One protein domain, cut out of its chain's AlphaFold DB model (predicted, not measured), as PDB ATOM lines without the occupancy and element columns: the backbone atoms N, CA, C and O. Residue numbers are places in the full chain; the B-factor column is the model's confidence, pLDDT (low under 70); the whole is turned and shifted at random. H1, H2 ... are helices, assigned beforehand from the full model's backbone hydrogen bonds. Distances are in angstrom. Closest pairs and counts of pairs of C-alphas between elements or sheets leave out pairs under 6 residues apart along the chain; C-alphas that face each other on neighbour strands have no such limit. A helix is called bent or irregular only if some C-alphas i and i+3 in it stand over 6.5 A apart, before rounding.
ATOM      1  N   ASN A   2      45.033 -20.217 117.149       57.88
ATOM      2  CA  ASN A   2      44.174 -19.446 116.249       57.88
ATOM      3  C   ASN A   2      43.993 -18.051 116.859       57.88
ATOM      4  O   ASN A   2      43.582 -17.946 118.012       57.88
ATOM      5  N   SER A   3      44.339 -16.999 116.118       70.88
ATOM      6  CA  SER A   3      44.056 -15.625 116.536       70.88
ATOM      7  C   SER A   3      42.550 -15.395 116.403       70.88
ATOM      8  O   SER A   3      42.016 -15.436 115.297       70.88
ATOM      9  N   ILE A   4      41.854 -15.244 117.531       73.12
ATOM     10  CA  ILE A   4      40.417 -14.952 117.562       73.12
ATOM     11  C   ILE A   4      40.268 -13.463 117.853       73.12
ATOM     12  O   ILE A   4      40.737 -12.985 118.884       73.12
ATOM     13  N   ARG A   5      39.604 -12.739 116.949       76.56
ATOM     14  CA  ARG A   5      39.206 -11.346 117.160       76.56
ATOM     15  C   ARG A   5      37.704 -11.278 117.389       76.56
ATOM     16  O   ARG A   5      36.931 -11.801 116.590       76.56
ATOM     17  N   THR A   6      37.312 -10.627 118.476       77.19
ATOM     18  CA  THR A   6      35.913 -10.311 118.761       77.19
ATOM     19  C   THR A   6      35.619  -8.927 118.209       77.19
ATOM     20  O   THR A   6      36.348  -7.983 118.500       77.19
ATOM     21  N   VAL A   7      34.558  -8.821 117.420       73.69
ATOM     22  CA  VAL A   7      34.026  -7.553 116.912       73.69
ATOM     23  C   VAL A   7      32.654  -7.318 117.518       73.69
ATOM     24  O   VAL A   7      31.946  -8.284 117.821       73.69
ATOM     25  N   ALA A   8      32.293  -6.053 117.717       69.81
ATOM     26  CA  ALA A   8      30.990  -5.714 118.270       69.81
ATOM     27  C   ALA A   8      29.902  -5.792 117.194       69.81
ATOM     28  O   ALA A   8      28.801  -6.239 117.491       69.81
ATOM     29  N   SER A   9      30.239  -5.432 115.951       68.81
ATOM     30  CA  SER A   9      29.300  -5.338 114.831       68.81
ATOM     31  C   SER A   9      29.860  -5.927 113.529       68.81
ATOM     32  O   SER A   9      31.046  -6.239 113.413       68.81
ATOM     33  N   LEU A  10      29.000  -6.093 112.518       70.50
ATOM     34  CA  LEU A  10      29.419  -6.560 111.187       70.50
ATOM     35  C   LEU A  10      30.168  -5.528 110.373       70.50
ATOM     36  O   LEU A  10      31.024  -5.903 109.576       70.50
ATOM     37  N   ASP A  11      29.864  -4.254 110.576       73.81
ATOM     38  CA  ASP A  11      30.519  -3.173 109.851       73.81
ATOM     39  C   ASP A  11      32.023  -3.127 110.182       73.81
ATOM     40  O   ASP A  11      32.856  -2.868 109.312       73.81
ATOM     41  N   GLU A  12      32.391  -3.505 111.411       79.06
ATOM     42  CA  GLU A  12      33.781  -3.622 111.869       79.06
ATOM     43  C   GLU A  12      34.542  -4.797 111.239       79.06
ATOM     44  O   GLU A  12      35.773  -4.760 111.155       79.06
ATOM     45  N   VAL A  13      33.844  -5.837 110.763       78.38
ATOM     46  CA  VAL A  13      34.477  -7.053 110.219       78.38
ATOM     47  C   VAL A  13      35.393  -6.712 109.050       78.38
ATOM     48  O   VAL A  13      36.503  -7.232 108.976       78.38
ATOM     49  N   ASN A  14      34.968  -5.817 108.157       77.31
ATOM     50  CA  ASN A  14      35.772  -5.439 106.994       77.31
ATOM     51  C   ASN A  14      37.077  -4.738 107.395       77.31
ATOM     52  O   ASN A  14      38.122  -5.044 106.825       77.31
ATOM     53  N   GLY A  15      37.031  -3.846 108.390       81.38
ATOM     54  CA  GLY A  15      38.229  -3.188 108.917       81.38
ATOM     55  C   GLY A  15      39.187  -4.193 109.555       81.38
ATOM     56  O   GLY A  15      40.371  -4.219 109.232       81.38
ATOM     57  N   VAL A  16      38.658  -5.105 110.372       82.31
ATOM     58  CA  VAL A  16      39.462  -6.145 111.030       82.31
ATOM     59  C   VAL A  16      40.079  -7.124 110.025       82.31
ATOM     60  O   VAL A  16      41.227  -7.536 110.195       82.31
ATOM     61  N   LEU A  17      39.369  -7.480 108.951       80.00
ATOM     62  CA  LEU A  17      39.923  -8.308 107.874       80.00
ATOM     63  C   LEU A  17      41.074  -7.604 107.141       80.00
ATOM     64  O   LEU A  17      42.092  -8.245 106.874       80.00
ATOM     65  N   GLN A  18      40.950  -6.297 106.880       79.88
ATOM     66  CA  GLN A  18      42.022  -5.491 106.285       79.88
ATOM     67  C   GLN A  18      43.242  -5.380 107.208       79.88
ATOM     68  O   GLN A  18      44.368  -5.551 106.744       79.88
ATOM     69  N   GLU A  19      43.042  -5.166 108.513       82.62
ATOM     70  CA  GLU A  19      44.129  -5.164 109.507       82.62
ATOM     71  C   GLU A  19      44.888  -6.495 109.548       82.62
ATOM     72  O   GLU A  19      46.099  -6.522 109.759       82.62
ATOM     73  N   MET A  20      44.183  -7.611 109.342       78.50
ATOM     74  CA  MET A  20      44.782  -8.946 109.281       78.50
ATOM     75  C   MET A  20      45.388  -9.276 107.907       78.50
ATOM     76  O   MET A  20      45.893 -10.382 107.721       78.50
ATOM     77  N   GLY A  21      45.358  -8.343 106.950       75.00
ATOM     78  CA  GLY A  21      45.899  -8.528 105.601       75.00
ATOM     79  C   GLY A  21      45.099  -9.504 104.733       75.00
ATOM     80  O   GLY A  21      45.618  -9.998 103.730       75.00
ATOM     81  N   ILE A  22      43.849  -9.798 105.105       75.31
ATOM     82  CA  ILE A  22      42.955 -10.703 104.376       75.31
ATOM     83  C   ILE A  22      42.150  -9.873 103.375       75.31
ATOM     84  O   ILE A  22      41.027  -9.443 103.631       75.31
ATOM     85  N   ASN A  23      42.758  -9.637 102.214       69.56
ATOM     86  CA  ASN A  23      42.279  -8.630 101.261       69.56
ATOM     87  C   ASN A  23      41.649  -9.256 100.002       69.56
ATOM     88  O   ASN A  23      41.062  -8.549  99.185       69.56
ATOM     89  N   ALA A  24      41.790 -10.576  99.813       61.88
ATOM     90  CA  ALA A  24      41.425 -11.273  98.579       61.88
ATOM     91  C   ALA A  24      40.433 -12.423  98.808       61.88
ATOM     92  O   ALA A  24      40.553 -13.198  99.756       61.88
ATOM     93  N   ILE A  25      39.513 -12.612  97.852       61.53
ATOM     94  CA  ILE A  25      38.534 -13.719  97.823       61.53
ATOM     95  C   ILE A  25      39.230 -15.091  97.942       61.53
ATOM     96  O   ILE A  25      38.695 -16.005  98.567       61.53
ATOM     97  N   GLY A  26      40.454 -15.225  97.415       59.12
ATOM     98  CA  GLY A  26      41.248 -16.458  97.485       59.12
ATOM     99  C   GLY A  26      41.671 -16.877  98.900       59.12
ATOM    100  O   GLY A  26      41.935 -18.055  99.125       59.12
ATOM    101  N   GLN A  27      41.678 -15.957  99.869       65.19
ATOM    102  CA  GLN A  27      42.036 -16.228 101.268       65.19
ATOM    103  C   GLN A  27      40.809 -16.410 102.175       65.19
ATOM    104  O   GLN A  27      40.960 -16.652 103.368       65.19
ATOM    105  N   ALA A  28      39.585 -16.364 101.632       64.69
ATOM    106  CA  ALA A  28      38.350 -16.457 102.422       64.69
ATOM    107  C   ALA A  28      38.242 -17.752 103.250       64.69
ATOM    108  O   ALA A  28      37.683 -17.740 104.344       64.69
ATOM    109  N   HIS A  29      38.841 -18.847 102.767       66.88
ATOM    110  CA  HIS A  29      38.892 -20.138 103.462       66.88
ATOM    111  C   HIS A  29      39.666 -20.096 104.793       66.88
ATOM    112  O   HIS A  29      39.574 -21.032 105.584       66.88
ATOM    113  N   GLN A  30      40.428 -19.028 105.042       71.38
ATOM    114  CA  GLN A  30      41.208 -18.825 106.264       71.38
ATOM    115  C   GLN A  30      40.389 -18.163 107.380       71.38
ATOM    116  O   GLN A  30      40.875 -18.037 108.501       71.38
ATOM    117  N   VAL A  31      39.146 -17.752 107.097       72.19
ATOM    118  CA  VAL A  31      38.302 -17.006 108.033       72.19
ATOM    119  C   VAL A  31      37.116 -17.855 108.486       72.19
ATOM    120  O   VAL A  31      36.319 -18.364 107.690       72.19
ATOM    121  N   GLN A  32      36.979 -17.972 109.805       74.94
ATOM    122  CA  GLN A  32      35.882 -18.666 110.466       74.94
ATOM    123  C   GLN A  32      35.101 -17.676 111.326       74.94
ATOM    124  O   GLN A  32      35.680 -16.962 112.142       74.94
ATOM    125  N   PHE A  33      33.778 -17.669 111.173       75.25
ATOM    126  CA  PHE A  33      32.897 -16.830 111.977       75.25
ATOM    127  C   PHE A  33      32.234 -17.661 113.068       75.25
ATOM    128  O   PHE A  33      31.539 -18.646 112.797       75.25
ATOM    129  N   CYS A  34      32.431 -17.242 114.314       74.56
ATOM    130  CA  CYS A  34      31.704 -17.763 115.459       74.56
ATOM    131  C   CYS A  34      30.673 -16.723 115.893       74.56
ATOM    132  O   CYS A  34      31.021 -15.579 116.174       74.56
ATOM    133  N   LEU A  35      29.402 -17.117 115.931       76.00
ATOM    134  CA  LEU A  35      28.349 -16.250 116.435       76.00
ATOM    135  C   LEU A  35      28.290 -16.385 117.953       76.00
ATOM    136  O   LEU A  35      28.044 -17.484 118.460       76.00
ATOM    137  N   HIS A  36      28.471 -15.273 118.661       77.69
ATOM    138  CA  HIS A  36      28.296 -15.256 120.103       77.69
ATOM    139  C   HIS A  36      26.802 -15.243 120.449       77.69
ATOM    140  O   HIS A  36      25.964 -14.637 119.771       77.69
ATOM    141  N   GLU A  37      26.451 -15.886 121.559       73.38
ATOM    142  CA  GLU A  37      25.118 -15.789 122.148       73.38
ATOM    143  C   GLU A  37      24.663 -14.337 122.385       73.38
ATOM    144  O   GLU A  37      23.525 -14.010 122.056       73.38
ATOM    145  N   GLN A  38      25.558 -13.434 122.804       77.38
ATOM    146  CA  GLN A  38      25.234 -12.026 123.073       77.38
ATOM    147  C   GLN A  38      25.139 -11.136 121.817       77.38
ATOM    148  O   GLN A  38      24.712  -9.993 121.924       77.38
ATOM    149  N   THR A  39      25.484 -11.637 120.622       74.69
ATOM    150  CA  THR A  39      25.371 -10.863 119.368       74.69
ATOM    151  C   THR A  39      23.930 -10.410 119.126       74.69
ATOM    152  O   THR A  39      23.000 -11.217 119.268       74.69
ATOM    153  N   SER A  40      23.732  -9.160 118.709       79.25
ATOM    154  CA  SER A  40      22.392  -8.604 118.526       79.25
ATOM    155  C   SER A  40      21.601  -9.324 117.420       79.25
ATOM    156  O   SER A  40      22.153  -9.938 116.500       79.25
ATOM    157  N   LEU A  41      20.267  -9.238 117.476       78.06
ATOM    158  CA  LEU A  41      19.397  -9.804 116.432       78.06
ATOM    159  C   LEU A  41      19.561  -9.088 115.079       78.06
ATOM    160  O   LEU A  41      19.348  -9.700 114.024       78.06
ATOM    161  N   LYS A  42      19.926  -7.799 115.098       78.50
ATOM    162  CA  LYS A  42      20.181  -7.001 113.892       78.50
ATOM    163  C   LYS A  42      21.394  -7.559 113.147       78.50
ATOM    164  O   LYS A  42      21.238  -8.006 112.012       78.50
ATOM    165  N   GLU A  43      22.525  -7.667 113.837       75.44
ATOM    166  CA  GLU A  43      23.776  -8.205 113.291       75.44
ATOM    167  C   GLU A  43      23.615  -9.659 112.826       75.44
ATOM    168  O   GLU A  43      23.990 -10.024 111.715       75.44
ATOM    169  N   ALA A  44      22.948 -10.505 113.615       75.38
ATOM    170  CA  ALA A  44      22.683 -11.887 113.214       75.38
ATOM    171  C   ALA A  44      21.951 -11.987 111.855       75.38
ATOM    172  O   ALA A  44      22.146 -12.932 111.091       75.38
ATOM    173  N   THR A  45      21.118 -11.004 111.508       73.31
ATOM    174  CA  THR A  45      20.434 -10.990 110.207       73.31
ATOM    175  C   THR A  45      21.395 -10.678 109.067       73.31
ATOM    176  O   THR A  45      21.382 -11.366 108.047       73.31
ATOM    177  N   GLU A  46      22.227  -9.657 109.240       74.06
ATOM    178  CA  GLU A  46      23.210  -9.220 108.248       74.06
ATOM    179  C   GLU A  46      24.241 -10.330 107.972       74.06
ATOM    180  O   GLU A  46      24.508 -10.632 106.807       74.06
ATOM    181  N   ILE A  47      24.685 -11.064 109.006       71.81
ATOM    182  CA  ILE A  47      25.538 -12.262 108.851       71.81
ATOM    183  C   ILE A  47      24.877 -13.274 107.919       71.81
ATOM    184  O   ILE A  47      25.498 -13.735 106.964       71.81
ATOM    185  N   LYS A  48      23.596 -13.593 108.148       68.75
ATOM    186  CA  LYS A  48      22.861 -14.583 107.344       68.75
ATOM    187  C   LYS A  48      22.728 -14.175 105.871       68.75
ATOM    188  O   LYS A  48      22.634 -15.046 105.004       68.75
ATOM    189  N   VAL A  49      22.697 -12.875 105.571       66.62
ATOM    190  CA  VAL A  49      22.652 -12.360 104.193       66.62
ATOM    191  C   VAL A  49      24.017 -12.492 103.512       66.62
ATOM    192  O   VAL A  49      24.068 -12.881 102.344       66.62
ATOM    193  N   ILE A  50      25.103 -12.220 104.242       62.81
ATOM    194  CA  ILE A  50      26.480 -12.234 103.728       62.81
ATOM    195  C   ILE A  50      26.993 -13.669 103.528       62.81
ATOM    196  O   ILE A  50      27.615 -13.969 102.511       62.81
ATOM    197  N   THR A  51      26.690 -14.595 104.440       62.91
ATOM    198  CA  THR A  51      27.220 -15.972 104.415       62.91
ATOM    199  C   THR A  51      26.417 -16.935 103.529       62.91
ATOM    200  O   THR A  51      26.364 -18.134 103.814       62.91
ATOM    201  N   ARG A  52      25.738 -16.457 102.475       54.84
ATOM    202  CA  ARG A  52      24.967 -17.347 101.589       54.84
ATOM    203  C   ARG A  52      25.893 -18.379 100.917       54.84
ATOM    204  O   ARG A  52      26.930 -17.983 100.371       54.84
ATOM    205  N   PRO A  53      25.516 -19.674 100.898       45.16
ATOM    206  CA  PRO A  53      26.317 -20.711 100.253       45.16
ATOM    207  C   PRO A  53      26.571 -20.353  98.784       45.16
ATOM    208  O   PRO A  53      25.633 -20.041  98.053       45.16
ATOM    209  N   GLY A  54      27.838 -20.364  98.367       48.59
ATOM    210  CA  GLY A  54      28.250 -20.149  96.976       48.59
ATOM    211  C   GLY A  54      28.734 -18.741  96.609       48.59
ATOM    212  O   GLY A  54      29.298 -18.590  95.531       48.59
ATOM    213  N   ARG A  55      28.580 -17.721  97.471       54.00
ATOM    214  CA  ARG A  55      29.133 -16.373  97.200       54.00
ATOM    215  C   ARG A  55      30.474 -16.097  97.876       54.00
ATOM    216  O   ARG A  55      31.330 -15.484  97.247       54.00
ATOM    217  N   HIS A  56      30.681 -16.561  99.110       55.44
ATOM    218  CA  HIS A  56      31.894 -16.263  99.880       55.44
ATOM    219  C   HIS A  56      32.342 -17.470 100.723       55.44
ATOM    220  O   HIS A  56      31.524 -18.103 101.385       55.44
ATOM    221  N   GLY A  57      33.638 -17.802 100.679       58.19
ATOM    222  CA  GLY A  57      34.244 -19.022 101.243       58.19
ATOM    223  C   GLY A  57      34.375 -19.074 102.770       58.19
ATOM    224  O   GLY A  57      35.370 -19.588 103.268       58.19
ATOM    225  N   PHE A  58      33.407 -18.540 103.510       66.75
ATOM    226  CA  PHE A  58      33.452 -18.431 104.968       66.75
ATOM    227  C   PHE A  58      32.766 -19.609 105.667       66.75
ATOM    228  O   PHE A  58      31.694 -20.053 105.253       66.75
ATOM    229  N   LYS A  59      33.349 -20.085 106.776       67.31
ATOM    230  CA  LYS A  59      32.779 -21.166 107.596       67.31
ATOM    231  C   LYS A  59      32.116 -20.601 108.852       67.31
ATOM    232  O   LYS A  59      32.790 -20.016 109.698       67.31
ATOM    233  N   LEU A  60      30.807 -20.811 108.996       72.62
ATOM    234  CA  LEU A  60      30.053 -20.474 110.208       72.62
ATOM    235  C   LEU A  60      30.026 -21.674 111.162       72.62
ATOM    236  O   LEU A  60      29.671 -22.777 110.752       72.62
ATOM    237  N   VAL A  61      30.379 -21.467 112.432       71.50
ATOM    238  CA  VAL A  61      30.485 -22.571 113.415       71.50
ATOM    239  C   VAL A  61      29.142 -22.937 114.045       71.50
ATOM    240  O   VAL A  61      28.907 -24.105 114.327       71.50
ATOM    241  N   ASN A  62      28.240 -21.960 114.198       76.00
ATOM    242  CA  ASN A  62      26.970 -22.117 114.919       76.00
ATOM    243  C   ASN A  62      25.756 -21.747 114.036       76.00
ATOM    244  O   ASN A  62      25.076 -20.751 114.308       76.00
ATOM    245  N   PRO A  63      25.468 -22.510 112.962       73.19
ATOM    246  CA  PRO A  63      24.382 -22.192 112.030       73.19
ATOM    247  C   PRO A  63      22.990 -22.256 112.674       73.19
ATOM    248  O   PRO A  63      22.124 -21.442 112.347       73.19
ATOM    249  N   GLU A  64      22.777 -23.159 113.635       77.44
ATOM    250  CA  GLU A  64      21.492 -23.280 114.333       77.44
ATOM    251  C   GLU A  64      21.183 -22.059 115.201       77.44
ATOM    252  O   GLU A  64      20.064 -21.547 115.180       77.44
ATOM    253  N   LEU A  65      22.189 -21.517 115.896       79.44
ATOM    254  CA  LEU A  65      22.028 -20.306 116.703       79.44
ATOM    255  C   LEU A  65      21.620 -19.111 115.829       79.44
ATOM    256  O   LEU A  65      20.719 -18.352 116.188       79.44
ATOM    257  N   LEU A  66      22.231 -18.984 114.648       80.38
ATOM    258  CA  LEU A  66      21.874 -17.964 113.662       80.38
ATOM    259  C   LEU A  66      20.420 -18.116 113.191       80.38
ATOM    260  O   LEU A  66      19.679 -17.135 113.085       80.38
ATOM    261  N   ASN A  67      19.987 -19.350 112.931       80.50
ATOM    262  CA  ASN A  67      18.626 -19.637 112.498       80.50
ATOM    263  C   ASN A  67      17.590 -19.344 113.597       80.50
ATOM    264  O   ASN A  67      16.555 -18.735 113.321       80.50
ATOM    265  N   CYS A  68      17.885 -19.718 114.843       80.62
ATOM    266  CA  CYS A  68      17.056 -19.414 116.008       80.62
ATOM    267  C   CYS A  68      16.906 -17.904 116.221       80.62
ATOM    268  O   CYS A  68      15.778 -17.420 116.338       80.62
ATOM    269  N   LYS A  69      18.008 -17.141 116.179       83.31
ATOM    270  CA  LYS A  69      17.974 -15.670 116.275       83.31
ATOM    271  C   LYS A  69      17.151 -15.043 115.153       83.31
ATOM    272  O   LYS A  69      16.326 -14.168 115.408       83.31
ATOM    273  N   PHE A  70      17.302 -15.535 113.923       83.31
ATOM    274  CA  PHE A  70      16.494 -15.071 112.798       83.31
ATOM    275  C   PHE A  70      14.993 -15.320 113.024       83.31
ATOM    276  O   PHE A  70      14.188 -14.407 112.860       83.31
ATOM    277  N   LYS A  71      14.606 -16.529 113.454       82.81
ATOM    278  CA  LYS A  71      13.205 -16.853 113.773       82.81
ATOM    279  C   LYS A  71      12.650 -15.961 114.888       82.81
ATOM    280  O   LYS A  71      11.518 -15.495 114.775       82.81
ATOM    281  N   ALA A  72      13.433 -15.721 115.940       84.00
ATOM    282  CA  ALA A  72      13.042 -14.849 117.046       84.00
ATOM    283  C   ALA A  72      12.789 -13.413 116.569       84.00
ATOM    284  O   ALA A  72      11.737 -12.851 116.864       84.00
ATOM    285  N   LYS A  73      13.697 -12.855 115.757       88.19
ATOM    286  CA  LYS A  73      13.534 -11.522 115.166       88.19
ATOM    287  C   LYS A  73      12.265 -11.414 114.325       88.19
ATOM    288  O   LYS A  73      11.490 -10.491 114.526       88.19
ATOM    289  N   VAL A  74      12.025 -12.370 113.425       87.25
ATOM    290  CA  VAL A  74      10.823 -12.358 112.573       87.25
ATOM    291  C   VAL A  74       9.551 -12.350 113.420       87.25
ATOM    292  O   VAL A  74       8.632 -11.590 113.132       87.25
ATOM    293  N   LYS A  75       9.497 -13.154 114.490       90.44
ATOM    294  CA  LYS A  75       8.354 -13.148 115.415       90.44
ATOM    295  C   LYS A  75       8.190 -11.803 116.121       90.44
ATOM    296  O   LYS A  75       7.072 -11.307 116.190       90.44
ATOM    297  N   LEU A  76       9.280 -11.215 116.618       91.50
ATOM    298  CA  LEU A  76       9.249  -9.901 117.265       91.50
ATOM    299  C   LEU A  76       8.755  -8.809 116.313       91.50
ATOM    300  O   LEU A  76       7.860  -8.058 116.688       91.50
ATOM    301  N   ASP A  77       9.266  -8.765 115.081       91.44
ATOM    302  CA  ASP A  77       8.844  -7.791 114.069       91.44
ATOM    303  C   ASP A  77       7.346  -7.914 113.759       91.44
ATOM    304  O   ASP A  77       6.651  -6.905 113.641       91.44
ATOM    305  N   VAL A  78       6.834  -9.145 113.640       93.88
ATOM    306  CA  VAL A  78       5.403  -9.394 113.421       93.88
ATOM    307  C   VAL A  78       4.584  -8.914 114.615       93.88
ATOM    308  O   VAL A  78       3.654  -8.136 114.430       93.88
ATOM    309  N   CYS A  79       4.938  -9.327 115.835       92.12
ATOM    310  CA  CYS A  79       4.215  -8.920 117.042       92.12
ATOM    311  C   CYS A  79       4.217  -7.398 117.222       92.12
ATOM    312  O   CYS A  79       3.170  -6.816 117.502       92.12
ATOM    313  N   TYR A  80       5.367  -6.753 117.017       93.25
ATOM    314  CA  TYR A  80       5.499  -5.305 117.126       93.25
ATOM    315  C   TYR A  80       4.618  -4.583 116.104       93.25
ATOM    316  O   TYR A  80       3.862  -3.692 116.479       93.25
ATOM    317  N   LYS A  81       4.650  -4.999 114.831       95.19
ATOM    318  CA  LYS A  81       3.789  -4.417 113.787       95.19
ATOM    319  C   LYS A  81       2.308  -4.603 114.093       95.19
ATOM    320  O   LYS A  81       1.539  -3.666 113.915       95.19
ATOM    321  N   THR A  82       1.907  -5.777 114.574       96.06
ATOM    322  CA  THR A  82       0.516  -6.036 114.968       96.06
ATOM    323  C   THR A  82       0.080  -5.111 116.099       96.06
ATOM    324  O   THR A  82      -0.964  -4.476 115.992       96.06
ATOM    325  N   MET A  83       0.890  -4.996 117.155       96.00
ATOM    326  CA  MET A  83       0.613  -4.107 118.285       96.00
ATOM    327  C   MET A  83       0.549  -2.639 117.846       96.00
ATOM    328  O   MET A  83      -0.374  -1.925 118.221       96.00
ATOM    329  N   PHE A  84       1.499  -2.203 117.017       94.75
ATOM    330  CA  PHE A  84       1.540  -0.846 116.482       94.75
ATOM    331  C   PHE A  84       0.294  -0.530 115.647       94.75
ATOM    332  O   PHE A  84      -0.354   0.488 115.869       94.75
ATOM    333  N   ASN A  85      -0.098  -1.429 114.742       95.94
ATOM    334  CA  ASN A  85      -1.297  -1.252 113.924       95.94
ATOM    335  C   ASN A  85      -2.576  -1.230 114.771       95.94
ATOM    336  O   ASN A  85      -3.454  -0.413 114.518       95.94
ATOM    337  N   ALA A  86      -2.680  -2.096 115.783       94.56
ATOM    338  CA  ALA A  86      -3.813  -2.082 116.705       94.56
ATOM    339  C   ALA A  86      -3.904  -0.751 117.470       94.56
ATOM    340  O   ALA A  86      -4.990  -0.194 117.597       94.56
ATOM    341  N   CYS A  87      -2.763  -0.214 117.914       94.88
ATOM    342  CA  CYS A  87      -2.691   1.093 118.566       94.88
ATOM    343  C   CYS A  87      -3.133   2.224 117.626       94.88
ATOM    344  O   CYS A  87      -3.953   3.045 118.024       94.88
ATOM    345  N   MET A  88      -2.674   2.227 116.370       95.00
ATOM    346  CA  MET A  88      -3.110   3.209 115.368       95.00
ATOM    347  C   MET A  88      -4.626   3.169 115.144       95.00
ATOM    348  O   MET A  88      -5.279   4.208 115.186       95.00
ATOM    349  N   VAL A  89      -5.202   1.972 114.986       94.94
ATOM    350  CA  VAL A  89      -6.656   1.802 114.825       94.94
ATOM    351  C   VAL A  89      -7.415   2.319 116.047       94.94
ATOM    352  O   VAL A  89      -8.458   2.950 115.892       94.94
ATOM    353  N   GLN A  90      -6.908   2.075 117.256       93.06
ATOM    354  CA  GLN A  90      -7.520   2.606 118.472       93.06
ATOM    355  C   GLN A  90      -7.480   4.141 118.497       93.06
ATOM    356  O   GLN A  90      -8.494   4.767 118.796       93.06
ATOM    357  N   CYS A  91      -6.350   4.756 118.140       93.19
ATOM    358  CA  CYS A  91      -6.255   6.212 118.046       93.19
ATOM    359  C   CYS A  91      -7.272   6.782 117.048       93.19
ATOM    360  O   CYS A  91      -7.957   7.748 117.374       93.19
ATOM    361  N   ASP A  92      -7.429   6.163 115.875       93.50
ATOM    362  CA  ASP A  92      -8.423   6.589 114.883       93.50
ATOM    363  C   ASP A  92      -9.858   6.461 115.427       93.50
ATOM    364  O   ASP A  92     -10.685   7.359 115.244       93.50
ATOM    365  N   GLN A  93     -10.154   5.371 116.143       93.69
ATOM    366  CA  GLN A  93     -11.452   5.154 116.790       93.69
ATOM    367  C   GLN A  93     -11.764   6.200 117.867       93.69
ATOM    368  O   GLN A  93     -12.929   6.556 118.038       93.69
ATOM    369  N   GLU A  94     -10.756   6.692 118.585       93.06
ATOM    370  CA  GLU A  94     -10.911   7.746 119.593       93.06
ATOM    371  C   GLU A  94     -10.981   9.148 118.966       93.06
ATOM    372  O   GLU A  94     -11.720  10.009 119.453       93.06
ATOM    373  N   LEU A  95     -10.271   9.381 117.858       95.06
ATOM    374  CA  LEU A  95     -10.210  10.679 117.185       95.06
ATOM    375  C   LEU A  95     -11.504  11.012 116.426       95.06
ATOM    376  O   LEU A  95     -12.040  12.111 116.578       95.06
ATOM    377  N   LEU A  96     -12.052  10.059 115.668       93.06
ATOM    378  CA  LEU A  96     -13.278  10.241 114.876       93.06
ATOM    379  C   LEU A  96     -14.472  10.827 115.664       93.06
ATOM    380  O   LEU A  96     -15.081  11.801 115.206       93.06
ATOM    381  N   PRO A  97     -14.854  10.299 116.846       93.19
ATOM    382  CA  PRO A  97     -15.965  10.855 117.611       93.19
ATOM    383  C   PRO A  97     -15.650  12.243 118.179       93.19
ATOM    384  O   PRO A  97     -16.570  13.049 118.336       93.19
ATOM    385  N   LEU A  98     -14.384  12.546 118.481       93.88
ATOM    386  CA  LEU A  98     -13.974  13.879 118.925       93.88
ATOM    387  C   LEU A  98     -14.116  14.897 117.794       93.88
ATOM    388  O   LEU A  98     -14.701  15.959 118.007       93.88
ATOM    389  N   GLU A  99     -13.669  14.560 116.587       94.00
ATOM    390  CA  GLU A  99     -13.835  15.409 115.404       94.00
ATOM    391  C   GLU A  99     -15.313  15.674 115.102       94.00
ATOM    392  O   GLU A  99     -15.707  16.824 114.884       94.00
ATOM    393  N   ALA A 100     -16.158  14.640 115.179       92.88
ATOM    394  CA  ALA A 100     -17.601  14.782 115.002       92.88
ATOM    395  C   ALA A 100     -18.225  15.722 116.050       92.88
ATOM    396  O   ALA A 100     -19.015  16.602 115.702       92.88
ATOM    397  N   ARG A 101     -17.845  15.588 117.329       92.69
ATOM    398  CA  ARG A 101     -18.316  16.475 118.411       92.69
ATOM    399  C   ARG A 101     -17.835  17.913 118.230       92.69
ATOM    400  O   ARG A 101     -18.607  18.840 118.456       92.69
ATOM    401  N   ILE A 102     -16.593  18.113 117.791       92.94
ATOM    402  CA  ILE A 102     -16.054  19.444 117.482       92.94
ATOM    403  C   ILE A 102     -16.839  20.078 116.327       92.94
ATOM    404  O   ILE A 102     -17.191  21.253 116.407       92.94
ATOM    405  N   ALA A 103     -17.150  19.321 115.272       91.69
ATOM    406  CA  ALA A 103     -17.960  19.810 114.159       91.69
ATOM    407  C   ALA A 103     -19.383  20.191 114.604       91.69
ATOM    408  O   ALA A 103     -19.869  21.266 114.254       91.69
ATOM    409  N   GLN A 104     -20.024  19.362 115.437       89.69
ATOM    410  CA  GLN A 104     -21.327  19.678 116.033       89.69
ATOM    411  C   GLN A 104     -21.279  20.961 116.868       89.69
ATOM    412  O   GLN A 104     -22.132  21.833 116.705       89.69
ATOM    413  N   LEU A 105     -20.265  21.107 117.724       88.19
ATOM    414  CA  LEU A 105     -20.101  22.295 118.558       88.19
ATOM    415  C   LEU A 105     -19.893  23.557 117.710       88.19
ATOM    416  O   LEU A 105     -20.495  24.587 117.996       88.19
ATOM    417  N   LYS A 106     -19.096  23.478 116.636       88.12
ATOM    418  CA  LYS A 106     -18.915  24.593 115.694       88.12
ATOM    419  C   LYS A 106     -20.234  25.024 115.052       88.12
ATOM    420  O   LYS A 106     -20.481  26.219 114.955       88.12
ATOM    421  N   ASN A 107     -21.089  24.076 114.670       85.88
ATOM    422  CA  ASN A 107     -22.410  24.392 114.122       85.88
ATOM    423  C   ASN A 107     -23.316  25.072 115.158       85.88
ATOM    424  O   ASN A 107     -23.977  26.047 114.821       85.88
ATOM    425  N   LEU A 108     -23.305  24.609 116.414       80.94
ATOM    426  CA  LEU A 108     -24.080  25.218 117.506       80.94
ATOM    427  C   LEU A 108     -23.630  26.647 117.837       80.94
ATOM    428  O   LEU A 108     -24.452  27.500 118.147       80.94
ATOM    429  N   ILE A 109     -22.329  26.927 117.755       81.38
ATOM    430  CA  ILE A 109     -21.798  28.286 117.949       81.38
ATOM    431  C   ILE A 109     -22.249  29.228 116.819       81.38
ATOM    432  O   ILE A 109     -22.378  30.428 117.035       81.38
ATOM    433  N   LEU A 110     -22.474  28.698 115.613       79.00
ATOM    434  CA  LEU A 110     -22.896  29.477 114.446       79.00
ATOM    435  C   LEU A 110     -24.422  29.644 114.341       79.00
ATOM    436  O   LEU A 110     -24.877  30.470 113.551       79.00
ATOM    437  N   SER A 111     -25.214  28.883 115.101       69.06
ATOM    438  CA  SER A 111     -26.669  29.062 115.170       69.06
ATOM    439  C   SER A 111     -27.055  30.262 116.040       69.06
ATOM    440  O   SER A 111     -26.503  30.460 117.118       69.06
ATOM    441  N   THR A 112     -28.024  31.050 115.573       62.44
ATOM    442  CA  THR A 112     -28.596  32.200 116.288       62.44
ATOM    443  C   THR A 112     -29.347  31.755 117.552       62.44
ATOM    444  O   THR A 112     -30.001  30.710 117.531       62.44
TER     445      THR A 112
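Overview. This is residues 2 to 112 of the 156 residues of the protein "Os01g0539900 protein" of Oryza sativa subsp. japonica (UniProt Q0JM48). A small, loop-rich head of three short helices, H1, H2 and H3, sits at one end of a single long helix, H4, and residues 75 to 112, of which 75 to 110 belong to H4, stick out from the head as a free arm. The first turns of H4 pack on H3 across a steep angle, while H1 and H2 sit in the head without touching any helix, joined by loops. The printed part has 111 residues with four named helices in the order H1, H2, H3, H4 and no named strand; its class is all helix. It is extended, with a radius of gyration of the C-alphas of 25.9 A, and it spans 88 by 27 by 25 A, the arm making the length.

Along the chain. The printed part begins at Asn 2, and H1 takes residues 11 to 19, from C-alpha 11 at (30.519, -3.173, 109.851), over 13.8 A. H1 is neither bent nor irregular, but only just: C-alphas 11 and 14 are 6.4 A apart. H2 takes residues 25 to 30, over 10.2 A, and is irregular, with C-alphas 26 and 29 7.4 A apart. H3 takes residues 41 to 50, over 14.7 A. H4 takes residues 63 to 110, over 70.1 A, from C-alpha 63 at (24.382, -22.192, 112.030) to C-alpha 110 at (-22.896, 29.477, 114.446). H4 is neither bent nor irregular, but only just: C-alphas 94 and 97 are 6.3 A apart.

Arrangement. H1 and H2 are apart, and so are H2 and H3. H1 is apart from H3 and from H4, and H2 is apart from H4. Residues 32 to 33, after H2, pair with residues 59 to 60, before H4, in a short parallel pairing. H3 and H4 touch, with 9 pairs of C-alphas within 8 A; the closest C-alphas are those of Leu 41 and Lys 69, 6.0 A apart. They run opposite ways at a steep tilt of 59 degrees. H4 touches H3 with residues 66 to 73 alone. In H3 every O i to N i+4 pair is within hydrogen-bond range; in H1 4 of 5 are, in H4 42 of 44, and in H2 0 of 2, beside 2 of 3 O i to N i+3 pairs.

Size, cuts and confidence. The two C-alphas farthest apart are those of Asn 2 and Thr 112, at 89.2 A. Without residues 75 to 112, which stand free, the body of 73 residues spans 35 by 26 by 21 A. The link from H1 to H2 is tight, that from H2 to H3 short, and that from H3 to H4, residues 51 to 62, long. The printed part has no cut. The mean pLDDT of the printed part is 78.7; residue 2 and residues 8 to 9, 23 to 29, 48 to 59 and 111 to 112 are under 70.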